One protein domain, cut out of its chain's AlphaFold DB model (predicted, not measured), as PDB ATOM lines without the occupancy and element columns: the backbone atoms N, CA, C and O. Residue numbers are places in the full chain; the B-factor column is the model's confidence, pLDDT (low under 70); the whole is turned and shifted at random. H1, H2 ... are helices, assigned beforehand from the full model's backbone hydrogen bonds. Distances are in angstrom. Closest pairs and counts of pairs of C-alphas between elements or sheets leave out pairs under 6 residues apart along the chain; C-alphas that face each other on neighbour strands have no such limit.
ATOM      1  N   GLY A   4     201.943  91.030  75.595       25.64
ATOM      2  CA  GLY A   4     201.134  89.911  75.079       25.64
ATOM      3  C   GLY A   4     199.960  90.224  74.132       25.64
ATOM      4  O   GLY A   4     199.268  89.300  73.724       25.64
ATOM      5  N   LYS A   5     199.671  91.489  73.785       35.78
ATOM      6  CA  LYS A   5     198.528  91.840  72.903       35.78
ATOM      7  C   LYS A   5     198.909  92.327  71.506       35.78
ATOM      8  O   LYS A   5     198.061  92.241  70.627       35.78
ATOM      9  N   LEU A   6     200.141  92.800  71.293       30.62
ATOM     10  CA  LEU A   6     200.674  92.989  69.936       30.62
ATOM     11  C   LEU A   6     200.907  91.610  69.295       30.62
ATOM     12  O   LEU A   6     200.409  91.351  68.208       30.62
ATOM     13  N   LEU A   7     201.470  90.694  70.093       33.44
ATOM     14  CA  LEU A   7     201.601  89.266  69.805       33.44
ATOM     15  C   LEU A   7     200.281  88.588  69.415       33.44
ATOM     16  O   LEU A   7     200.295  87.765  68.522       33.44
ATOM     17  N   ARG A   8     199.129  88.940  70.011       34.38
ATOM     18  CA  ARG A   8     197.831  88.332  69.634       34.38
ATOM     19  C   ARG A   8     197.256  88.831  68.304       34.38
ATOM     20  O   ARG A   8     196.472  88.118  67.701       34.38
ATOM     21  N   LEU A   9     197.599  90.044  67.870       37.53
ATOM     22  CA  LEU A   9     197.179  90.568  66.561       37.53
ATOM     23  C   LEU A   9     198.139  90.114  65.453       37.53
ATOM     24  O   LEU A   9     197.672  89.745  64.386       37.53
ATOM     25  N   GLN A  10     199.444  90.033  65.740       38.34
ATOM     26  CA  GLN A  10     200.436  89.397  64.861       38.34
ATOM     27  C   GLN A  10     200.242  87.874  64.760       38.34
ATOM     28  O   GLN A  10     200.410  87.314  63.688       38.34
ATOM     29  N   ALA A  11     199.805  87.204  65.832       40.09
ATOM     30  CA  ALA A  11     199.447  85.783  65.792       40.09
ATOM     31  C   ALA A  11     198.176  85.502  64.975       40.09
ATOM     32  O   ALA A  11     198.021  84.397  64.475       40.09
ATOM     33  N   ASN A  12     197.287  86.491  64.821       38.94
ATOM     34  CA  ASN A  12     196.058  86.363  64.034       38.94
ATOM     35  C   ASN A  12     196.226  86.772  62.559       38.94
ATOM     36  O   ASN A  12     195.247  86.691  61.825       38.94
ATOM     37  N   LEU A  13     197.407  87.252  62.151       47.56
ATOM     38  CA  LEU A  13     197.764  87.668  60.788       47.56
ATOM     39  C   LEU A  13     199.274  87.438  60.568       47.56
ATOM     40  O   LEU A  13     200.017  88.377  60.280       47.56
ATOM     41  N   LYS A  14     199.757  86.197  60.723       44.25
ATOM     42  CA  LYS A  14     201.179  85.848  60.510       44.25
ATOM     43  C   LYS A  14     201.654  86.070  59.062       44.25
ATOM     44  O   LYS A  14     202.850  86.110  58.805       44.25
ATOM     45  N   TRP A  15     200.729  86.227  58.115       49.97
ATOM     46  CA  TRP A  15     200.969  85.928  56.703       49.97
ATOM     47  C   TRP A  15     201.091  87.125  55.748       49.97
ATOM     48  O   TRP A  15     201.427  86.908  54.583       49.97
ATOM     49  N   ASN A  16     200.828  88.376  56.168       47.72
ATOM     50  CA  ASN A  16     201.075  89.548  55.309       47.72
ATOM     51  C   ASN A  16     201.103  90.894  56.068       47.72
ATOM     52  O   ASN A  16     200.055  91.418  56.441       47.72
ATOM     53  N   SER A  17     202.285  91.502  56.231       47.81
ATOM     54  CA  SER A  17     202.437  92.828  56.859       47.81
ATOM     55  C   SER A  17     201.760  93.961  56.075       47.81
ATOM     56  O   SER A  17     201.375  94.954  56.679       47.81
ATOM     57  N   LYS A  18     201.533  93.798  54.761       51.78
ATOM     58  CA  LYS A  18     200.908  94.818  53.896       51.78
ATOM     59  C   LYS A  18     199.419  95.049  54.165       51.78
ATOM     60  O   LYS A  18     198.878  96.076  53.785       51.78
ATOM     61  N   TRP A  19     198.723  94.073  54.752       64.56
ATOM     62  CA  TRP A  19     197.276  94.181  54.997       64.56
ATOM     63  C   TRP A  19     196.954  94.857  56.333       64.56
ATOM     64  O   TRP A  19     195.792  95.140  56.629       64.56
ATOM     65  N   PHE A  20     197.982  95.120  57.143       64.31
ATOM     66  CA  PHE A  20     197.840  95.696  58.472       64.31
ATOM     67  C   PHE A  20     197.192  97.084  58.437       64.31
ATOM     68  O   PHE A  20     196.299  97.354  59.239       64.31
ATOM     69  N   ASP A  21     197.572  97.927  57.476       67.81
ATOM     70  CA  ASP A  21     197.075  99.305  57.370       67.81
ATOM     71  C   ASP A  21     195.593  99.376  56.988       67.81
ATOM     72  O   ASP A  21     194.871 100.307  57.365       67.81
ATOM     73  N   TYR A  22     195.105  98.337  56.309       77.69
ATOM     74  CA  TYR A  22     193.702  98.189  55.940       77.69
ATOM     75  C   TYR A  22     192.859  97.585  57.062       77.69
ATOM     76  O   TYR A  22     191.637  97.567  56.947       77.69
ATOM     77  N   TYR A  23     193.466  97.134  58.163       77.44
ATOM     78  CA  TYR A  23     192.716  96.676  59.325       77.44
ATOM     79  C   TYR A  23     192.000  97.841  60.015       77.44
ATOM     80  O   TYR A  23     192.492  98.975  60.058       77.44
ATOM     81  N   VAL A  24     190.843  97.561  60.611       78.50
ATOM     82  CA  VAL A  24     190.142  98.538  61.452       78.50
ATOM     83  C   VAL A  24     191.058  99.020  62.577       78.50
ATOM     84  O   VAL A  24     191.500  98.213  63.406       78.50
ATOM     85  N   ASP A  25     191.284 100.334  62.695       76.19
ATOM     86  CA  ASP A  25     192.065 100.909  63.800       76.19
ATOM     87  C   ASP A  25     191.281 100.880  65.124       76.19
ATOM     88  O   ASP A  25     190.818 101.877  65.692       76.19
ATOM     89  N   TYR A  26     191.166  99.678  65.676       75.25
ATOM     90  CA  TYR A  26     190.472  99.413  66.923       75.25
ATOM     91  C   TYR A  26     191.085 100.171  68.111       75.25
ATOM     92  O   TYR A  26     190.403 100.484  69.096       75.25
ATOM     93  N   LYS A  27     192.397 100.440  68.070       69.25
ATOM     94  CA  LYS A  27     193.118 101.108  69.160       69.25
ATOM     95  C   LYS A  27     192.887 102.608  69.131       69.25
ATOM     96  O   LYS A  27     192.547 103.156  70.185       69.25
ATOM     97  N   GLY A  28     193.053 103.250  67.979       72.69
ATOM     98  CA  GLY A  28     192.742 104.663  67.806       72.69
ATOM     99  C   GLY A  28     191.270 104.922  68.065       72.69
ATOM    100  O   GLY A  28     190.962 105.847  68.817       72.69
ATOM    101  N   PHE A  29     190.381 104.021  67.633       76.81
ATOM    102  CA  PHE A  29     188.984 104.060  68.052       76.81
ATOM    103  C   PHE A  29     188.845 104.071  69.578       76.81
ATOM    104  O   PHE A  29     188.211 104.952  70.151       76.81
ATOM    105  N   LYS A  30     189.435 103.089  70.271       77.00
ATOM    106  CA  LYS A  30     189.267 102.963  71.725       77.00
ATOM    107  C   LYS A  30     189.841 104.174  72.460       77.00
ATOM    108  O   LYS A  30     189.336 104.518  73.526       77.00
ATOM    109  N   LYS A  31     190.914 104.772  71.937       80.62
ATOM    110  CA  LYS A  31     191.519 105.999  72.465       80.62
ATOM    111  C   LYS A  31     190.572 107.188  72.284       80.62
ATOM    112  O   LYS A  31     190.348 107.902  73.252       80.62
ATOM    113  N   HIS A  32     189.988 107.336  71.100       79.06
ATOM    114  CA  HIS A  32     189.038 108.396  70.774       79.06
ATOM    115  C   HIS A  32     187.723 108.264  71.560       79.06
ATOM    116  O   HIS A  32     187.323 109.192  72.244       79.06
ATOM    117  N   MET A  33     187.103 107.083  71.608       82.62
ATOM    118  CA  MET A  33     185.916 106.857  72.445       82.62
ATOM    119  C   MET A  33     186.182 107.225  73.912       82.62
ATOM    120  O   MET A  33     185.323 107.795  74.568       82.62
ATOM    121  N   LYS A  34     187.382 106.927  74.431       83.00
ATOM    122  CA  LYS A  34     187.777 107.264  75.805       83.00
ATOM    123  C   LYS A  34     187.944 108.760  76.065       83.00
ATOM    124  O   LYS A  34     187.747 109.150  77.208       83.00
ATOM    125  N   SER A  35     188.342 109.559  75.074       83.56
ATOM    126  CA  SER A  35     188.512 111.007  75.264       83.56
ATOM    127  C   SER A  35     187.185 111.748  75.397       83.56
ATOM    128  O   SER A  35     187.184 112.899  75.809       83.56
ATOM    129  N   HIS A  36     186.075 111.083  75.071       83.06
ATOM    130  CA  HIS A  36     184.720 111.623  75.153       83.06
ATOM    131  C   HIS A  36     183.915 111.046  76.330       83.06
ATOM    132  O   HIS A  36     182.704 111.235  76.382       83.06
ATOM    133  N   LEU A  37     184.562 110.317  77.255       84.81
ATOM    134  CA  LEU A  37     183.899 109.747  78.432       84.81
ATOM    135  C   LEU A  37     183.914 110.709  79.631       84.81
ATOM    136  O   LEU A  37     184.953 111.298  79.919       84.81
ATOM    137  N   ASP A  38     182.811 110.775  80.373       82.25
ATOM    138  CA  ASP A  38     182.736 111.404  81.699       82.25
ATOM    139  C   ASP A  38     183.265 110.507  82.835       82.25
ATOM    140  O   ASP A  38     183.747 109.384  82.633       82.25
ATOM    141  N   GLU A  39     183.147 111.015  84.064       81.75
ATOM    142  CA  GLU A  39     183.456 110.327  85.320       81.75
ATOM    143  C   GLU A  39     182.676 109.012  85.511       81.75
ATOM    144  O   GLU A  39     183.234 108.023  85.994       81.75
ATOM    145  N   ASN A  40     181.442 108.943  85.005       82.06
ATOM    146  CA  ASN A  40     180.592 107.747  85.000       82.06
ATOM    147  C   ASN A  40     180.895 106.807  83.823       82.06
ATOM    148  O   ASN A  40     180.285 105.744  83.652       82.06
ATOM    149  N   ARG A  41     181.909 107.153  83.027       82.75
ATOM    150  CA  ARG A  41     182.366 106.451  81.836       82.75
ATOM    151  C   ARG A  41     181.286 106.313  80.756       82.75
ATOM    152  O   ARG A  41     181.284 105.288  80.050       82.75
ATOM    153  N   ARG A  42     180.417 107.314  80.632       84.00
ATOM    154  CA  ARG A  42     179.437 107.522  79.557       84.00
ATOM    155  C   ARG A  42     179.937 108.592  78.593       84.00
ATOM    156  O   ARG A  42     180.765 109.413  78.961       84.00
ATOM    157  N   ILE A  43     179.485 108.549  77.346       81.69
ATOM    158  CA  ILE A  43     179.825 109.562  76.342       81.69
ATOM    159  C   ILE A  43     179.063 110.846  76.692       81.69
ATOM    160  O   ILE A  43     177.872 110.937  76.414       81.69
ATOM    161  N   SER A  44     179.733 111.813  77.318       70.50
ATOM    162  CA  SER A  44     179.105 113.047  77.820       70.50
ATOM    163  C   SER A  44     179.120 114.191  76.811       70.50
ATOM    164  O   SER A  44     178.204 115.006  76.769       70.50
ATOM    165  N   LEU A  45     180.122 114.222  75.932       70.44
ATOM    166  CA  LEU A  45     180.216 115.168  74.818       70.44
ATOM    167  C   LEU A  45     179.650 114.552  73.533       70.44
ATOM    168  O   LEU A  45     180.320 114.536  72.499       70.44
ATOM    169  N   TRP A  46     178.430 114.007  73.580       71.56
ATOM    170  CA  TRP A  46     177.872 113.217  72.473       71.56
ATOM    171  C   TRP A  46     177.794 113.984  71.144       71.56
ATOM    172  O   TRP A  46     178.034 113.377  70.108       71.56
ATOM    173  N   LYS A  47     177.566 115.309  71.152       72.50
ATOM    174  CA  LYS A  47     177.586 116.149  69.933       72.50
ATOM    175  C   LYS A  47     178.969 116.195  69.278       72.50
ATOM    176  O   LYS A  47     179.089 116.045  68.065       72.50
ATOM    177  N   ASN A  48     180.019 116.353  70.085       76.38
ATOM    178  CA  ASN A  48     181.402 116.361  69.602       76.38
ATOM    179  C   ASN A  48     181.809 114.961  69.142       76.38
ATOM    180  O   ASN A  48     182.405 114.798  68.079       76.38
ATOM    181  N   TYR A  49     181.420 113.943  69.915       77.50
ATOM    182  CA  TYR A  49     181.615 112.554  69.540       77.50
ATOM    183  C   TYR A  49     180.927 112.250  68.207       77.50
ATOM    184  O   TYR A  49     181.589 111.732  67.326       77.50
ATOM    185  N   GLN A  50     179.663 112.630  68.004       76.31
ATOM    186  CA  GLN A  50     178.924 112.428  66.752       76.31
ATOM    187  C   GLN A  50     179.589 113.130  65.560       76.31
ATOM    188  O   GLN A  50     179.788 112.502  64.515       76.31
ATOM    189  N   ALA A  51     179.972 114.400  65.723       75.06
ATOM    190  CA  ALA A  51     180.631 115.186  64.681       75.06
ATOM    191  C   ALA A  51     181.977 114.576  64.242       75.06
ATOM    192  O   ALA A  51     182.312 114.594  63.058       75.06
ATOM    193  N   GLU A  52     182.734 113.993  65.176       74.81
ATOM    194  CA  GLU A  52     184.004 113.310  64.894       74.81
ATOM    195  C   GLU A  52     183.815 111.844  64.454       74.81
ATOM    196  O   GLU A  52     184.610 111.310  63.675       74.81
ATOM    197  N   PHE A  53     182.752 111.190  64.924       75.50
ATOM    198  CA  PHE A  53     182.437 109.777  64.715       75.50
ATOM    199  C   PHE A  53     182.111 109.485  63.254       75.50
ATOM    200  O   PHE A  53     182.792 108.670  62.626       75.50
ATOM    201  N   LYS A  54     181.114 110.179  62.693       69.12
ATOM    202  CA  LYS A  54     180.576 109.927  61.347       69.12
ATOM    203  C   LYS A  54     181.657 109.943  60.250       69.12
ATOM    204  O   LYS A  54     181.793 108.945  59.541       69.12
ATOM    205  N   PRO A  55     182.499 110.987  60.119       70.56
ATOM    206  CA  PRO A  55     183.518 111.021  59.071       70.56
ATOM    207  C   PRO A  55     184.674 110.046  59.318       70.56
ATOM    208  O   PRO A  55     185.320 109.620  58.362       70.56
ATOM    209  N   ARG A  56     184.976 109.700  60.575       74.00
ATOM    210  CA  ARG A  56     186.079 108.788  60.910       74.00
ATOM    211  C   ARG A  56     185.701 107.334  60.654       74.00
ATOM    212  O   ARG A  56     186.491 106.581  60.098       74.00
ATOM    213  N   TRP A  57     184.491 106.952  61.033       76.56
ATOM    214  CA  TRP A  57     183.981 105.598  60.858       76.56
ATOM    215  C   TRP A  57     183.692 105.278  59.393       76.56
ATOM    216  O   TRP A  57     184.079 104.208  58.927       76.56
ATOM    217  N   ASN A  58     183.133 106.235  58.645       76.38
ATOM    218  CA  ASN A  58     182.957 106.108  57.195       76.38
ATOM    219  C   ASN A  58     184.298 105.942  56.460       76.38
ATOM    220  O   ASN A  58     184.392 105.146  55.531       76.38
ATOM    221  N   ARG A  59     185.353 106.640  56.902       75.06
ATOM    222  CA  ARG A  59     186.707 106.459  56.354       75.06
ATOM    223  C   ARG A  59     187.264 105.064  56.626       75.06
ATOM    224  O   ARG A  59     187.811 104.449  55.717       75.06
ATOM    225  N   GLU A  60     187.098 104.550  57.842       78.56
ATOM    226  CA  GLU A  60     187.598 103.218  58.198       78.56
ATOM    227  C   GLU A  60     186.899 102.098  57.416       78.56
ATOM    228  O   GLU A  60     187.572 101.176  56.963       78.56
ATOM    229  N   ILE A  61     185.577 102.173  57.214       83.12
ATOM    230  CA  ILE A  61     184.868 101.171  56.401       83.12
ATOM    231  C   ILE A  61     185.211 101.309  54.913       83.12
ATOM    232  O   ILE A  61     185.493 100.306  54.266       83.12
ATOM    233  N   ALA A  62     185.300 102.533  54.380       76.56
ATOM    234  CA  ALA A  62     185.696 102.763  52.990       76.56
ATOM    235  C   ALA A  62     187.103 102.222  52.694       76.56
ATOM    236  O   ALA A  62     187.327 101.617  51.649       76.56
ATOM    237  N   LYS A  63     188.037 102.376  53.640       86.19
ATOM    238  CA  LYS A  63     189.387 101.807  53.563       86.19
ATOM    239  C   LYS A  63     189.356 100.285  53.389       86.19
ATOM    240  O   LYS A  63     190.010  99.772  52.484       86.19
ATOM    241  N   VAL A  64     188.584  99.576  54.220       81.75
ATOM    242  CA  VAL A  64     188.430  98.113  54.115       81.75
ATOM    243  C   VAL A  64     187.752  97.735  52.799       81.75
ATOM    244  O   VAL A  64     188.227  96.839  52.109       81.75
ATOM    245  N   ASN A  65     186.682  98.434  52.419       85.56
ATOM    246  CA  ASN A  65     185.910  98.134  51.213       85.56
ATOM    247  C   ASN A  65     186.732  98.296  49.937       85.56
ATOM    248  O   ASN A  65     186.720  97.416  49.080       85.56
ATOM    249  N   ASN A  66     187.482  99.392  49.822       76.88
ATOM    250  CA  ASN A  66     188.333  99.646  48.662       76.88
ATOM    251  C   ASN A  66     189.429  98.584  48.535       76.88
ATOM    252  O   ASN A  66     189.692  98.091  47.439       76.88
ATOM    253  N   PHE A  67     190.027  98.195  49.663       83.56
ATOM    254  CA  PHE A  67     191.013  97.124  49.707       83.56
ATOM    255  C   PHE A  67     190.413  95.772  49.287       83.56
ATOM    256  O   PHE A  67     190.942  95.122  48.388       83.56
ATOM    257  N   MET A  68     189.280  95.379  49.877       88.19
ATOM    258  CA  MET A  68     188.604  94.118  49.557       88.19
ATOM    259  C   MET A  68     188.171  94.058  48.095       88.19
ATOM    260  O   MET A  68     188.389  93.043  47.441       88.19
ATOM    261  N   LYS A  69     187.611  95.151  47.564       84.12
ATOM    262  CA  LYS A  69     187.230  95.256  46.154       84.12
ATOM    263  C   LYS A  69     188.428  94.993  45.235       84.12
ATOM    264  O   LYS A  69     188.352  94.089  44.410       84.12
ATOM    265  N   ARG A  70     189.539  95.711  45.443       79.12
ATOM    266  CA  ARG A  70     190.773  95.563  44.650       79.12
ATOM    267  C   ARG A  70     191.315  94.135  44.692       79.12
ATOM    268  O   ARG A  70     191.710  93.581  43.673       79.12
ATOM    269  N   GLU A  71     191.361  93.538  45.877       82.12
ATOM    270  CA  GLU A  71     191.926  92.199  46.064       82.12
ATOM    271  C   GLU A  71     191.047  91.088  45.475       82.12
ATOM    272  O   GLU A  71     191.569  90.133  44.901       82.12
ATOM    273  N   ILE A  72     189.720  91.230  45.562       85.88
ATOM    274  CA  ILE A  72     188.761  90.325  44.916       85.88
ATOM    275  C   ILE A  72     188.864  90.431  43.389       85.88
ATOM    276  O   ILE A  72     188.891  89.407  42.711       85.88
ATOM    277  N   GLU A  73     188.971  91.643  42.839       81.75
ATOM    278  CA  GLU A  73     189.165  91.869  41.397       81.75
ATOM    279  C   GLU A  73     190.476  91.243  40.897       81.75
ATOM    280  O   GLU A  73     190.482  90.548  39.883       81.75
ATOM    281  N   LEU A  74     191.572  91.394  41.647       75.19
ATOM    282  CA  LEU A  74     192.853  90.757  41.325       75.19
ATOM    283  C   LEU A  74     192.788  89.226  41.368       75.19
ATOM    284  O   LEU A  74     193.430  88.567  40.550       75.19
ATOM    285  N   LEU A  75     192.057  88.652  42.328       78.44
ATOM    286  CA  LEU A  75     191.839  87.207  42.385       78.44
ATOM    287  C   LEU A  75     191.027  86.711  41.191       78.44
ATOM    288  O   LEU A  75     191.438  85.734  40.572       78.44
ATOM    289  N   ASN A  76     189.932  87.397  40.848       82.69
ATOM    290  CA  ASN A  76     189.118  87.082  39.671       82.69
ATOM    291  C   ASN A  76     189.962  87.106  38.394       82.69
ATOM    292  O   ASN A  76     190.002  86.112  37.678       82.69
ATOM    293  N   TYR A  77     190.722  88.180  38.170       77.19
ATOM    294  CA  TYR A  77     191.587  88.309  36.997       77.19
ATOM    295  C   TYR A  77     192.603  87.161  36.879       77.19
ATOM    296  O   TYR A  77     192.811  86.600  35.805       77.19
ATOM    297  N   ARG A  78     193.241  86.769  37.993       75.19
ATOM    298  CA  ARG A  78     194.189  85.641  38.008       75.19
ATOM    299  C   ARG A  78     193.503  84.310  37.719       75.19
ATOM    300  O   ARG A  78     194.078  83.474  37.030       75.19
ATOM    301  N   LEU A  79     192.299  84.125  38.251       78.25
ATOM    302  CA  LEU A  79     191.495  82.935  38.010       78.25
ATOM    303  C   LEU A  79     191.100  82.829  36.530       78.25
ATOM    304  O   LEU A  79     191.230  81.758  35.951       78.25
ATOM    305  N   GLU A  80     190.664  83.928  35.912       79.12
ATOM    306  CA  GLU A  80     190.296  83.992  34.490       79.12
ATOM    307  C   GLU A  80     191.498  83.747  33.575       79.12
ATOM    308  O   GLU A  80     191.431  82.895  32.693       79.12
ATOM    309  N   LYS A  81     192.639  84.383  33.851       71.50
ATOM    310  CA  LYS A  81     193.879  84.157  33.094       71.50
ATOM    311  C   LYS A  81     194.315  82.685  33.107       71.50
ATOM    312  O   LYS A  81     194.776  82.170  32.092       71.50
ATOM    313  N   ASN A  82     194.143  82.000  34.238       68.00
ATOM    314  CA  ASN A  82     194.448  80.573  34.362       68.00
ATOM    315  C   ASN A  82     193.432  79.664  33.642       68.00
ATOM    316  O   ASN A  82     193.747  78.503  33.400       68.00
ATOM    317  N   LYS A  83     192.235  80.161  33.292       69.19
ATOM    318  CA  LYS A  83     191.267  79.434  32.447       69.19
ATOM    319  C   LYS A  83     191.627  79.506  30.962       69.19
ATOM    320  O   LYS A  83     191.344  78.564  30.230       69.19
ATOM    321  N   GLU A  84     192.215  80.617  30.518       62.03
ATOM    322  CA  GLU A  84     192.532  80.877  29.105       62.03
ATOM    323  C   GLU A  84     193.913  80.346  28.681       62.03
ATOM    324  O   GLU A  84     194.113  79.998  27.517       62.03
ATOM    325  N   GLY A  85     194.867  80.250  29.613       53.81
ATOM    326  CA  GLY A  85     196.188  79.664  29.377       53.81
ATOM    327  C   GLY A  85     196.202  78.159  29.644       53.81
ATOM    328  O   GLY A  85     196.108  77.739  30.794       53.81
ATOM    329  N   GLY A  86     196.343  77.340  28.599       49.75
ATOM    330  CA  GLY A  86     196.589  75.902  28.754       49.75
ATOM    331  C   GLY A  86     197.824  75.638  29.627       49.75
ATOM    332  O   GLY A  86     198.877  76.219  29.379       49.75
ATOM    333  N   GLU A  87     197.655  74.776  30.635       49.31
ATOM    334  CA  GLU A  87     198.607  74.431  31.709       49.31
ATOM    335  C   GLU A  87     198.973  75.581  32.673       49.31
ATOM    336  O   GLU A  87     200.114  76.030  32.763       49.31
ATOM    337  N   ALA A  88     198.005  76.019  33.488       54.31
ATOM    338  CA  ALA A  88     198.314  76.760  34.711       54.31
ATOM    339  C   ALA A  88     199.197  75.901  35.637       54.31
ATOM    340  O   ALA A  88     198.829  74.779  35.993       54.31
ATOM    341  N   SER A  89     200.358  76.423  36.051       58.56
ATOM    342  CA  SER A  89     201.245  75.691  36.957       58.56
ATOM    343  C   SER A  89     200.528  75.409  38.286       58.56
ATOM    344  O   SER A  89     199.845  76.275  38.844       58.56
ATOM    345  N   GLN A  90     200.702  74.201  38.825       58.16
ATOM    346  CA  GLN A  90     200.117  73.780  40.106       58.16
ATOM    347  C   GLN A  90     200.439  74.784  41.238       58.16
ATOM    348  O   GLN A  90     199.605  75.069  42.101       58.16
ATOM    349  N   GLY A  91     201.621  75.409  41.174       54.16
ATOM    350  CA  GLY A  91     202.063  76.448  42.103       54.16
ATOM    351  C   GLY A  91     201.323  77.785  41.976       54.16
ATOM    352  O   GLY A  91     201.159  78.485  42.977       54.16
ATOM    353  N   ASP A  92     200.842  78.169  40.792       61.66
ATOM    354  CA  ASP A  92     200.073  79.409  40.623       61.66
ATOM    355  C   ASP A  92     198.635  79.261  41.113       61.66
ATOM    356  O   ASP A  92     198.114  80.174  41.762       61.66
ATOM    357  N   MET A  93     198.033  78.088  40.911       68.50
ATOM    358  CA  MET A  93     196.730  77.757  41.489       68.50
ATOM    359  C   MET A  93     196.788  77.734  43.020       68.50
ATOM    360  O   MET A  93     195.948  78.355  43.673       68.50
ATOM    361  N   LEU A  94     197.842  77.156  43.604       65.31
ATOM    362  CA  LEU A  94     198.069  77.178  45.052       65.31
ATOM    363  C   LEU A  94     198.176  78.611  45.607       65.31
ATOM    364  O   LEU A  94     197.589  78.929  46.644       65.31
ATOM    365  N   LYS A  95     198.862  79.525  44.904       63.28
ATOM    366  CA  LYS A  95     198.942  80.946  45.304       63.28
ATOM    367  C   LYS A  95     197.572  81.630  45.297       63.28
ATOM    368  O   LYS A  95     197.313  82.463  46.173       63.28
ATOM    369  N   VAL A  96     196.718  81.320  44.318       74.31
ATOM    370  CA  VAL A  96     195.344  81.846  44.236       74.31
ATOM    371  C   VAL A  96     194.510  81.313  45.405       74.31
ATOM    372  O   VAL A  96     193.914  82.117  46.126       74.31
ATOM    373  N   THR A  97     194.565  80.005  45.675       76.31
ATOM    374  CA  THR A  97     193.882  79.349  46.807       76.31
ATOM    375  C   THR A  97     194.270  79.962  48.150       76.31
ATOM    376  O   THR A  97     193.406  80.410  48.911       76.31
ATOM    377  N   ILE A  98     195.573  80.072  48.423       67.56
ATOM    378  CA  ILE A  98     196.090  80.641  49.675       67.56
ATOM    379  C   ILE A  98     195.633  82.095  49.834       67.56
ATOM    380  O   ILE A  98     195.257  82.531  50.926       67.56
ATOM    381  N   ARG A  99     195.660  82.887  48.758       77.38
ATOM    382  CA  ARG A  99     195.260  84.298  48.831       77.38
ATOM    383  C   ARG A  99     193.754  84.453  49.062       77.38
ATOM    384  O   ARG A  99     193.376  85.312  49.861       77.38
ATOM    385  N   LEU A 100     192.921  83.606  48.458       83.69
ATOM    386  CA  LEU A 100     191.477  83.555  48.704       83.69
ATOM    387  C   LEU A 100     191.161  83.242  50.173       83.69
ATOM    388  O   LEU A 100     190.420  83.990  50.816       83.69
ATOM    389  N   GLN A 101     191.783  82.200  50.734       77.31
ATOM    390  CA  GLN A 101     191.634  81.831  52.149       77.31
ATOM    391  C   GLN A 101     192.011  82.996  53.074       77.31
ATOM    392  O   GLN A 101     191.280  83.342  54.008       77.31
ATOM    393  N   ARG A 102     193.134  83.666  52.780       77.12
ATOM    394  CA  ARG A 102     193.605  84.822  53.555       77.12
ATOM    395  C   ARG A 102     192.624  85.992  53.502       77.12
ATOM    396  O   ARG A 102     192.389  86.600  54.546       77.12
ATOM    397  N   LEU A 103     192.059  86.319  52.337       83.44
ATOM    398  CA  LEU A 103     191.068  87.398  52.214       83.44
ATOM    399  C   LEU A 103     189.770  87.075  52.949       83.44
ATOM    400  O   LEU A 103     189.232  87.951  53.623       83.44
ATOM    401  N   SER A 104     189.303  85.828  52.881       85.06
ATOM    402  CA  SER A 104     188.123  85.374  53.629       85.06
ATOM    403  C   SER A 104     188.317  85.567  55.136       85.06
ATOM    404  O   SER A 104     187.511  86.213  55.812       85.06
ATOM    405  N   LYS A 105     189.478  85.147  55.651       79.94
ATOM    406  CA  LYS A 105     189.873  85.362  57.049       79.94
ATOM    407  C   LYS A 105     189.995  86.850  57.391       79.94
ATOM    408  O   LYS A 105     189.486  87.286  58.421       79.94
ATOM    409  N   PHE A 106     190.620  87.656  56.531       83.31
ATOM    410  CA  PHE A 106     190.737  89.106  56.725       83.31
ATOM    411  C   PHE A 106     189.364  89.792  56.804       83.31
ATOM    412  O   PHE A 106     189.148  90.613  57.703       83.31
ATOM    413  N   ASN A 107     188.431  89.430  55.918       89.94
ATOM    414  CA  ASN A 107     187.058  89.933  55.917       89.94
ATOM    415  C   ASN A 107     186.377  89.645  57.264       89.94
ATOM    416  O   ASN A 107     185.922  90.573  57.933       89.94
ATOM    417  N   GLY A 108     186.434  88.391  57.731       82.69
ATOM    418  CA  GLY A 108     185.832  87.985  59.005       82.69
ATOM    419  C   GLY A 108     186.458  88.657  60.235       82.69
ATOM    420  O   GLY A 108     185.752  89.058  61.162       82.69
ATOM    421  N   ILE A 109     187.783  88.849  60.272       80.44
ATOM    422  CA  ILE A 109     188.433  89.531  61.407       80.44
ATOM    423  C   ILE A 109     188.011  91.015  61.462       80.44
ATOM    424  O   ILE A 109     187.784  91.539  62.560       80.44
ATOM    425  N   ASN A 110     187.905  91.701  60.319       84.75
ATOM    426  CA  ASN A 110     187.468  93.101  60.264       84.75
ATOM    427  C   ASN A 110     185.976  93.256  60.593       84.75
ATOM    428  O   ASN A 110     185.624  94.145  61.371       84.75
ATOM    429  N   GLU A 111     185.124  92.351  60.109       89.25
ATOM    430  CA  GLU A 111     183.705  92.286  60.474       89.25
ATOM    431  C   GLU A 111     183.541  92.174  61.999       89.25
ATOM    432  O   GLU A 111     182.893  93.004  62.645       89.25
ATOM    433  N   GLN A 112     184.234  91.212  62.619       83.38
ATOM    434  CA  GLN A 112     184.226  91.047  64.074       83.38
ATOM    435  C   GLN A 112     184.766  92.277  64.812       83.38
ATOM    436  O   GLN A 112     184.332  92.572  65.933       83.38
ATOM    437  N   ALA A 113     185.756  92.968  64.243       81.31
ATOM    438  CA  ALA A 113     186.307  94.179  64.830       81.31
ATOM    439  C   ALA A 113     185.251  95.284  64.859       81.31
ATOM    440  O   ALA A 113     184.970  95.798  65.945       81.31
ATOM    441  N   PHE A 114     184.614  95.583  63.723       86.38
ATOM    442  CA  PHE A 114     183.534  96.566  63.638       86.38
ATOM    443  C   PHE A 114     182.340  96.204  64.526       86.38
ATOM    444  O   PHE A 114     181.875  97.055  65.285       86.38
ATOM    445  N   ALA A 115     181.908  94.942  64.559       85.75
ATOM    446  CA  ALA A 115     180.836  94.503  65.455       85.75
ATOM    447  C   ALA A 115     181.185  94.765  66.937       85.75
ATOM    448  O   ALA A 115     180.385  95.295  67.716       85.75
ATOM    449  N   LYS A 116     182.432  94.475  67.342       84.50
ATOM    450  CA  LYS A 116     182.939  94.789  68.694       84.50
ATOM    451  C   LYS A 116     183.028  96.294  68.955       84.50
ATOM    452  O   LYS A 116     182.942  96.694  70.120       84.50
ATOM    453  N   LEU A 117     183.264  97.106  67.927       84.88
ATOM    454  CA  LEU A 117     183.281  98.564  68.018       84.88
ATOM    455  C   LEU A 117     181.880  99.114  68.266       84.88
ATOM    456  O   LEU A 117     181.673  99.777  69.282       84.88
ATOM    457  N   ILE A 118     180.920  98.766  67.408       86.62
ATOM    458  CA  ILE A 118     179.517  99.195  67.493       86.62
ATOM    459  C   ILE A 118     178.941  98.835  68.867       86.62
ATOM    460  O   ILE A 118     178.464  99.707  69.596       86.62
ATOM    461  N   LYS A 119     179.121  97.582  69.306       86.56
ATOM    462  CA  LYS A 119     178.679  97.114  70.632       86.56
ATOM    463  C   LYS A 119     179.293  97.910  71.789       86.56
ATOM    464  O   LYS A 119     178.665  98.092  72.833       86.56
ATOM    465  N   LYS A 120     180.538  98.375  71.643       86.00
ATOM    466  CA  LYS A 120     181.208  99.186  72.669       86.00
ATOM    467  C   LYS A 120     180.691 100.610  72.723       86.00
ATOM    468  O   LYS A 120     180.547 101.099  73.837       86.00
ATOM    469  N   VAL A 121     180.428 101.238  71.579       86.38
ATOM    470  CA  VAL A 121     179.802 102.568  71.529       86.38
ATOM    471  C   VAL A 121     178.442 102.501  72.199       86.38
ATOM    472  O   VAL A 121     178.216 103.212  73.171       86.38
ATOM    473  N   HIS A 122     177.606 101.546  71.788       85.75
ATOM    474  CA  HIS A 122     176.259 101.372  72.325       85.75
ATOM    475  C   HIS A 122     176.237 101.189  73.854       85.75
ATOM    476  O   HIS A 122     175.385 101.739  74.541       85.75
ATOM    477  N   LYS A 123     177.208 100.462  74.429       87.12
ATOM    478  CA  LYS A 123     177.322 100.279  75.891       87.12
ATOM    479  C   LYS A 123     177.694 101.567  76.647       87.12
ATOM    480  O   LYS A 123     177.592 101.605  77.870       87.12
ATOM    481  N   ARG A 124     178.216 102.578  75.955       87.44
ATOM    482  CA  ARG A 124     178.754 103.812  76.544       87.44
ATOM    483  C   ARG A 124     177.869 105.026  76.310       87.44
ATOM    484  O   ARG A 124     178.184 106.076  76.860       87.44
ATOM    485  N   LEU A 125     176.783 104.885  75.558       84.25
ATOM    486  CA  LEU A 125     175.805 105.954  75.395       84.25
ATOM    487  C   LEU A 125     175.076 106.222  76.720       84.25
ATOM    488  O   LEU A 125     174.883 105.278  77.500       84.25
ATOM    489  N   PRO A 126     174.753 107.488  77.023       80.75
ATOM    490  CA  PRO A 126     173.920 107.837  78.167       80.75
ATOM    491  C   PRO A 126     172.438 107.525  77.874       80.75
ATOM    492  O   PRO A 126     172.078 107.232  76.734       80.75
ATOM    493  N   GLU A 127     171.590 107.516  78.904       79.12
ATOM    494  CA  GLU A 127     170.160 107.173  78.770       79.12
ATOM    495  C   GLU A 127     169.356 108.258  78.040       79.12
ATOM    496  O   GLU A 127     168.370 107.952  77.379       79.12
ATOM    497  N   ASP A 128     169.822 109.503  78.091       77.44
ATOM    498  CA  ASP A 128     169.272 110.675  77.404       77.44
ATOM    499  C   ASP A 128     169.868 110.884  75.996       77.44
ATOM    500  O   ASP A 128     169.763 111.967  75.417       77.44
ATOM    501  N   CYS A 129     170.509 109.857  75.425       77.88
ATOM    502  CA  CYS A 129     171.068 109.922  74.079       77.88
ATOM    503  C   CYS A 129     169.964 110.231  73.045       77.88
ATOM    504  O   CYS A 129     168.967 109.509  72.993       77.88
ATOM    505  N   PRO A 130     170.141 111.237  72.168       80.12
ATOM    506  CA  PRO A 130     169.145 111.570  71.157       80.12
ATOM    507  C   PRO A 130     168.852 110.407  70.212       80.12
ATOM    508  O   PRO A 130     169.768 109.721  69.744       80.12
ATOM    509  N   GLN A 131     167.575 110.264  69.865       82.44
ATOM    510  CA  GLN A 131     167.084 109.234  68.949       82.44
ATOM    511  C   GLN A 131     167.776 109.299  67.577       82.44
ATOM    512  O   GLN A 131     168.154 108.269  67.026       82.44
ATOM    513  N   GLU A 132     168.041 110.506  67.073       81.38
ATOM    514  CA  GLU A 132     168.735 110.736  65.798       81.38
ATOM    515  C   GLU A 132     170.117 110.063  65.748       81.38
ATOM    516  O   GLU A 132     170.490 109.456  64.745       81.38
ATOM    517  N   PHE A 133     170.878 110.114  66.848       81.88
ATOM    518  CA  PHE A 133     172.202 109.491  66.917       81.88
ATOM    519  C   PHE A 133     172.115 107.959  66.957       81.88
ATOM    520  O   PHE A 133     172.933 107.271  66.340       81.88
ATOM    521  N   LEU A 134     171.121 107.416  67.667       84.00
ATOM    522  CA  LEU A 134     170.868 105.975  67.713       84.00
ATOM    523  C   LEU A 134     170.516 105.438  66.321       84.00
ATOM    524  O   LEU A 134     171.075 104.426  65.893       84.00
ATOM    525  N   GLU A 135     169.666 106.154  65.588       85.75
ATOM    526  CA  GLU A 135     169.305 105.820  64.211       85.75
ATOM    527  C   GLU A 135     170.506 105.891  63.260       85.75
ATOM    528  O   GLU A 135     170.679 105.010  62.415       85.75
ATOM    529  N   GLU A 136     171.370 106.899  63.389       83.94
ATOM    530  CA  GLU A 136     172.599 106.991  62.591       83.94
ATOM    531  C   GLU A 136     173.574 105.842  62.878       83.94
ATOM    532  O   GLU A 136     174.127 105.254  61.943       83.94
ATOM    533  N   LEU A 137     173.773 105.491  64.151       85.56
ATOM    534  CA  LEU A 137     174.628 104.372  64.546       85.56
ATOM    535  C   LEU A 137     174.089 103.041  64.005       85.56
ATOM    536  O   LEU A 137     174.868 102.214  63.526       85.56
ATOM    537  N   GLN A 138     172.768 102.851  64.040       87.75
ATOM    538  CA  GLN A 138     172.108 101.668  63.490       87.75
ATOM    539  C   GLN A 138     172.230 101.607  61.962       87.75
ATOM    540  O   GLN A 138     172.558 100.552  61.418       87.75
ATOM    541  N   LYS A 139     172.051 102.735  61.263       87.50
ATOM    542  CA  LYS A 139     172.269 102.832  59.807       87.50
ATOM    543  C   LYS A 139     173.710 102.488  59.430       87.50
ATOM    544  O   LYS A 139     173.928 101.725  58.491       87.50
ATOM    545  N   PHE A 140     174.693 103.001  60.173       86.25
ATOM    546  CA  PHE A 140     176.099 102.662  59.951       86.25
ATOM    547  C   PHE A 140     176.373 101.171  60.190       86.25
ATOM    548  O   PHE A 140     177.032 100.534  59.373       86.25
ATOM    549  N   ALA A 141     175.848 100.603  61.280       87.69
ATOM    550  CA  ALA A 141     175.987  99.179  61.575       87.69
ATOM    551  C   ALA A 141     175.427  98.307  60.441       87.69
ATOM    552  O   ALA A 141     176.121  97.410  59.967       87.69
ATOM    553  N   GLY A 142     174.236  98.639  59.935       88.69
ATOM    554  CA  GLY A 142     173.644  97.947  58.791       88.69
ATOM    555  C   GLY A 142     174.474  98.079  57.509       88.69
ATOM    556  O   GLY A 142     174.609  97.111  56.762       88.69
ATOM    557  N   HIS A 143     175.082  99.244  57.258       88.19
ATOM    558  CA  HIS A 143     175.975  99.436  56.110       88.19
ATOM    559  C   HIS A 143     177.236  98.566  56.200       88.19
ATOM    560  O   HIS A 143     177.619  97.929  55.220       88.19
ATOM    561  N   VAL A 144     177.855  98.509  57.380       87.44
ATOM    562  CA  VAL A 144     179.003  97.639  57.661       87.44
ATOM    563  C   VAL A 144     178.630  96.180  57.416       87.44
ATOM    564  O   VAL A 144     179.285  95.519  56.614       87.44
ATOM    565  N   GLU A 145     177.566  95.687  58.054       89.81
ATOM    566  CA  GLU A 145     177.117  94.295  57.916       89.81
ATOM    567  C   GLU A 145     176.844  93.921  56.460       89.81
ATOM    568  O   GLU A 145     177.270  92.858  56.006       89.81
ATOM    569  N   LYS A 146     176.184  94.809  55.706       91.69
ATOM    570  CA  LYS A 146     175.964  94.612  54.273       91.69
ATOM    571  C   LYS A 146     177.288  94.489  53.521       91.69
ATOM    572  O   LYS A 146     177.472  93.539  52.776       91.69
ATOM    573  N   SER A 147     178.229  95.401  53.748       91.06
ATOM    574  CA  SER A 147     179.494  95.400  53.013       91.06
ATOM    575  C   SER A 147     180.323  94.135  53.242       91.06
ATOM    576  O   SER A 147     180.856  93.563  52.295       91.06
ATOM    577  N   PHE A 148     180.426  93.674  54.493       92.44
ATOM    578  CA  PHE A 148     181.161  92.447  54.816       92.44
ATOM    579  C   PHE A 148     180.477  91.197  54.251       92.44
ATOM    580  O   PHE A 148     181.176  90.279  53.813       92.44
ATOM    581  N   ARG A 149     179.137  91.187  54.193       93.44
ATOM    582  CA  ARG A 149     178.352  90.138  53.530       93.44
ATOM    583  C   ARG A 149     178.591  90.117  52.022       93.44
ATOM    584  O   ARG A 149     178.896  89.056  51.492       93.44
ATOM    585  N   ASP A 150     178.545  91.275  51.367       93.06
ATOM    586  CA  ASP A 150     178.784  91.402  49.924       93.06
ATOM    587  C   ASP A 150     180.207  90.924  49.556       93.06
ATOM    588  O   ASP A 150     180.414  90.271  48.532       93.06
ATOM    589  N   HIS A 151     181.215  91.206  50.392       94.75
ATOM    590  CA  HIS A 151     182.563  90.655  50.203       94.75
ATOM    591  C   HIS A 151     182.605  89.133  50.378       94.75
ATOM    592  O   HIS A 151     183.275  88.451  49.603       94.75
ATOM    593  N   ALA A 152     181.928  88.605  51.403       91.44
ATOM    594  CA  ALA A 152     181.899  87.175  51.690       91.44
ATOM    595  C   ALA A 152     181.242  86.388  50.548       91.44
ATOM    596  O   ALA A 152     181.776  85.361  50.141       91.44
ATOM    597  N   GLU A 153     180.149  86.906  49.987       93.75
ATOM    598  CA  GLU A 153     179.474  86.329  48.822       93.75
ATOM    599  C   GLU A 153     180.399  86.293  47.598       93.75
ATOM    600  O   GLU A 153     180.581  85.248  46.980       93.75
ATOM    601  N   LYS A 154     181.093  87.397  47.294       93.44
ATOM    602  CA  LYS A 154     182.056  87.436  46.179       93.44
ATOM    603  C   LYS A 154     183.211  86.451  46.353       93.44
ATOM    604  O   LYS A 154     183.618  85.809  45.389       93.44
ATOM    605  N   LEU A 155     183.747  86.336  47.568       91.44
ATOM    606  CA  LEU A 155     184.802  85.370  47.879       91.44
ATOM    607  C   LEU A 155     184.296  83.925  47.811       91.44
ATOM    608  O   LEU A 155     185.054  83.046  47.414       91.44
ATOM    609  N   HIS A 156     183.034  83.685  48.170       91.00
ATOM    610  CA  HIS A 156     182.398  82.379  48.043       91.00
ATOM    611  C   HIS A 156     182.246  81.970  46.575       91.00
ATOM    612  O   HIS A 156     182.698  80.892  46.208       91.00
ATOM    613  N   ASN A 157     181.755  82.863  45.714       91.69
ATOM    614  CA  ASN A 157     181.637  82.595  44.276       91.69
ATOM    615  C   ASN A 157     183.009  82.314  43.635       91.69
ATOM    616  O   ASN A 157     183.165  81.408  42.819       91.69
ATOM    617  N   LEU A 158     184.036  83.069  44.043       90.00
ATOM    618  CA  LEU A 158     185.430  82.829  43.655       90.00
ATOM    619  C   LEU A 158     185.936  81.453  44.103       90.00
ATOM    620  O   LEU A 158     186.674  80.795  43.373       90.00
ATOM    621  N   LYS A 159     185.549  81.030  45.310       89.75
ATOM    622  CA  LYS A 159     185.909  79.729  45.871       89.75
ATOM    623  C   LYS A 159     185.287  78.607  45.050       89.75
ATOM    624  O   LYS A 159     186.017  77.713  44.642       89.75
ATOM    625  N   GLU A 160     183.989  78.680  44.765       89.69
ATOM    626  CA  GLU A 160     183.292  77.684  43.941       89.69
ATOM    627  C   GLU A 160     183.910  77.587  42.541       89.69
ATOM    628  O   GLU A 160     184.155  76.495  42.029       89.69
ATOM    629  N   ALA A 161     184.242  78.731  41.935       87.38
ATOM    630  CA  ALA A 161     184.898  78.765  40.634       87.38
ATOM    631  C   ALA A 161     186.303  78.134  40.655       87.38
ATOM    632  O   ALA A 161     186.725  77.554  39.655       87.38
ATOM    633  N   LEU A 162     187.026  78.242  41.771       84.81
ATOM    634  CA  LEU A 162     188.342  77.635  41.961       84.81
ATOM    635  C   LEU A 162     188.243  76.131  42.271       84.81
ATOM    636  O   LEU A 162     189.006  75.355  41.704       84.81
ATOM    637  N   GLU A 163     187.275  75.705  43.088       85.75
ATOM    638  CA  GLU A 163     186.956  74.288  43.343       85.75
ATOM    639  C   GLU A 163     186.577  73.560  42.046       85.75
ATOM    640  O   GLU A 163     187.053  72.455  41.794       85.75
ATOM    641  N   ALA A 164     185.798  74.205  41.171       85.19
ATOM    642  CA  ALA A 164     185.445  73.660  39.862       85.19
ATOM    643  C   ALA A 164     186.660  73.444  38.941       85.19
ATOM    644  O   ALA A 164     186.638  72.540  38.110       85.19
ATOM    645  N   LEU A 165     187.716  74.257  39.080       81.75
ATOM    646  CA  LEU A 165     188.958  74.107  38.313       81.75
ATOM    647  C   LEU A 165     189.900  73.061  38.909       81.75
ATOM    648  O   LEU A 165     190.586  72.369  38.163       81.75
ATOM    649  N   LEU A 166     189.955  72.964  40.238       79.50
ATOM    650  CA  LEU A 166     190.839  72.036  40.945       79.50
ATOM    651  C   LEU A 166     190.263  70.614  41.022       79.50
ATOM    652  O   LEU A 166     191.019  69.658  41.161       79.50
ATOM    653  N   GLY A 167     188.938  70.462  40.929       78.25
ATOM    654  CA  GLY A 167     188.261  69.170  41.073       78.25
ATOM    655  C   GLY A 167     188.220  68.647  42.515       78.25
ATOM    656  O   GLY A 167     187.800  67.515  42.745       78.25
ATOM    657  N   GLU A 168     188.630  69.463  43.486       78.25
ATOM    658  CA  GLU A 168     188.673  69.131  44.908       78.25
ATOM    659  C   GLU A 168     188.145  70.292  45.772       78.25
ATOM    660  O   GLU A 168     188.293  71.463  45.406       78.25
ATOM    661  N   PRO A 169     187.502  69.993  46.918       78.31
ATOM    662  CA  PRO A 169     186.967  71.016  47.804       78.31
ATOM    663  C   PRO A 169     188.089  71.763  48.531       78.31
ATOM    664  O   PRO A 169     189.007  71.163  49.091       78.31
ATOM    665  N   ILE A 170     187.971  73.087  48.620       72.81
ATOM    666  CA  ILE A 170     188.931  73.927  49.332       72.81
ATOM    667  C   ILE A 170     188.476  74.064  50.784       72.81
ATOM    668  O   ILE A 170     187.453  74.688  51.097       72.81
ATOM    669  N   LEU A 171     189.280  73.528  51.699       70.88
ATOM    670  CA  LEU A 171     189.105  73.727  53.135       70.88
ATOM    671  C   LEU A 171     189.380  75.192  53.506       70.88
ATOM    672  O   LEU A 171     190.421  75.755  53.173       70.88
ATOM    673  N   MET A 172     188.421  75.827  54.183       66.06
ATOM    674  CA  MET A 172     188.531  77.224  54.640       66.06
ATOM    675  C   MET A 172     189.128  77.341  56.047       66.06
ATOM    676  O   MET A 172     189.773  78.345  56.349       66.06
ATOM    677  N   ASP A 173     188.958  76.309  56.879       55.53
ATOM    678  CA  ASP A 173     189.653  76.161  58.157       55.53
ATOM    679  C   ASP A 173     190.962  75.414  57.907       55.53
ATOM    680  O   ASP A 173     190.990  74.195  57.755       55.53
ATOM    681  N   PHE A 174     192.047  76.172  57.794       47.56
ATOM    682  CA  PHE A 174     193.356  75.659  57.418       47.56
ATOM    683  C   PHE A 174     194.349  75.865  58.565       47.56
ATOM    684  O   PHE A 174     194.498  76.980  59.078       47.56
ATOM    685  N   ASP A 175     195.006  74.782  58.984       49.56
ATOM    686  CA  ASP A 175     196.109  74.822  59.941       49.56
ATOM    687  C   ASP A 175     197.380  75.265  59.203       49.56
ATOM    688  O   ASP A 175     198.000  74.509  58.460       49.56
ATOM    689  N   GLU A 176     197.745  76.533  59.384       44.56
ATOM    690  CA  GLU A 176     198.872  77.180  58.701       44.56
ATOM    691  C   GLU A 176     200.226  76.504  58.971       44.56
ATOM    692  O   GLU A 176     201.151  76.678  58.183       44.56
ATOM    693  N   THR A 177     200.342  75.697  60.029       45.12
ATOM    694  CA  THR A 177     201.560  74.927  60.325       45.12
ATOM    695  C   THR A 177     201.795  73.817  59.297       45.12
ATOM    696  O   THR A 177     202.933  73.567  58.912       45.12
ATOM    697  N   LEU A 178     200.719  73.203  58.796       42.81
ATOM    698  CA  LEU A 178     200.761  72.207  57.720       42.81
ATOM    699  C   LEU A 178     200.978  72.863  56.349       42.81
ATOM    700  O   LEU A 178     201.537  72.245  55.457       42.81
ATOM    701  N   ALA A 179     200.578  74.125  56.190       39.78
ATOM    702  CA  ALA A 179     200.780  74.912  54.977       39.78
ATOM    703  C   ALA A 179     202.225  75.340  54.770       39.78
ATOM    704  O   ALA A 179     202.730  75.247  53.662       39.78
ATOM    705  N   GLU A 180     202.860  75.846  55.831       39.69
ATOM    706  CA  GLU A 180     204.283  76.181  55.828       39.69
ATOM    707  C   GLU A 180     205.097  74.906  55.581       39.69
ATOM    708  O   GLU A 180     205.989  74.938  54.748       39.69
ATOM    709  N   GLN A 181     204.696  73.765  56.157       36.50
ATOM    710  CA  GLN A 181     205.297  72.455  55.871       36.50
ATOM    711  C   GLN A 181     205.065  71.975  54.430       36.50
ATOM    712  O   GLN A 181     206.004  71.519  53.797       36.50
ATOM    713  N   GLN A 182     203.863  72.119  53.864       36.19
ATOM    714  CA  GLN A 182     203.577  71.735  52.472       36.19
ATOM    715  C   GLN A 182     204.191  72.706  51.447       36.19
ATOM    716  O   GLN A 182     204.501  72.317  50.323       36.19
ATOM    717  N   GLN A 183     204.380  73.973  51.826       38.38
ATOM    718  CA  GLN A 183     205.056  75.000  51.033       38.38
ATOM    719  C   GLN A 183     206.589  74.864  51.123       38.38
ATOM    720  O   GLN A 183     207.262  75.165  50.142       38.38
ATOM    721  N   GLU A 184     207.122  74.356  52.242       38.91
ATOM    722  CA  GLU A 184     208.511  73.890  52.395       38.91
ATOM    723  C   GLU A 184     208.752  72.558  51.652       38.91
ATOM    724  O   GLU A 184     209.779  72.399  51.002       38.91
ATOM    725  N   GLU A 185     207.795  71.622  51.654       35.34
ATOM    726  CA  GLU A 185     207.886  70.339  50.927       35.34
ATOM    727  C   GLU A 185     207.767  70.487  49.401       35.34
ATOM    728  O   GLU A 185     208.163  69.587  48.661       35.34
ATOM    729  N   SER A 186     207.259  71.625  48.917       36.12
ATOM    730  CA  SER A 186     207.182  71.969  47.491       36.12
ATOM    731  C   SER A 186     208.155  73.077  47.080       36.12
ATOM    732  O   SER A 186     207.993  73.686  46.015       36.12
TER     733      SER A 186
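Overview. This is residues 4 to 186 of the 544 residues of the protein "Hypothetical protein" of labyrinthulid quahog parasite QPX (UniProt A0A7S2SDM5). Three long helices, H3, H4 and H5, run side by side as an elongated core, and the shorter H2 packs on H4 near one end to make a four-helix bundle, up and down, each helix running against the one before. H1 and H6 lie off this bundle and touch no helix. The printed part has 183 residues with six named helices, H1 to H6 in chain order, and no named strand: all helix. It is loose, with a radius of gyration of the C-alphas of 20.1 A and spans of 65 by 34 by 22 A.

Arrangement. H3, residues 46 to 84, has a kink of 32 degrees near residue 53. With residues 64 to 82 alone it touches H4, residues 90 to 122, in a hairpin at a shallow tilt of 14 degrees; the closest C-alphas, of Leu 75 and Val 96, are 6.7 A apart. H5, residues 131 to 166, forms another hairpin with H4, the closest C-alphas being those of Glu 111 and Phe 148 at 6.2 A. H5 touches H3 the same way at 11 degrees, with C-alphas 76 and 158 closest at 6.9 A. H4, the hub, touches H2, residues 26 to 35, with residues 113 to 121 alone; C-alphas 26 and 113 are closest at 7.0 A. Every O i to N i+4 pair is within hydrogen-bond range in the named helices except H3, with 33 of 35.

Along the chain. H3 begins at C-alpha 46 (177.872, 113.217, 72.473) and is 56.0 A long; H4 is 48.7 A and H5 52.3 A. H2 is 14.4 A. H1 spans residues 6 to 10, and H6, residues 176 to 185, ends at (207.886, 70.339, 50.927).

Size, cuts and confidence. The C-alphas of Glu 39 and Gly 86, the two farthest apart, are 67.5 A apart. The printed part has no cut; the link from H1 to H2 is long. Mean pLDDT of the printed part is 73.4, with residues 4 to 21, 82 to 95 and 172 to 186 among those under 70.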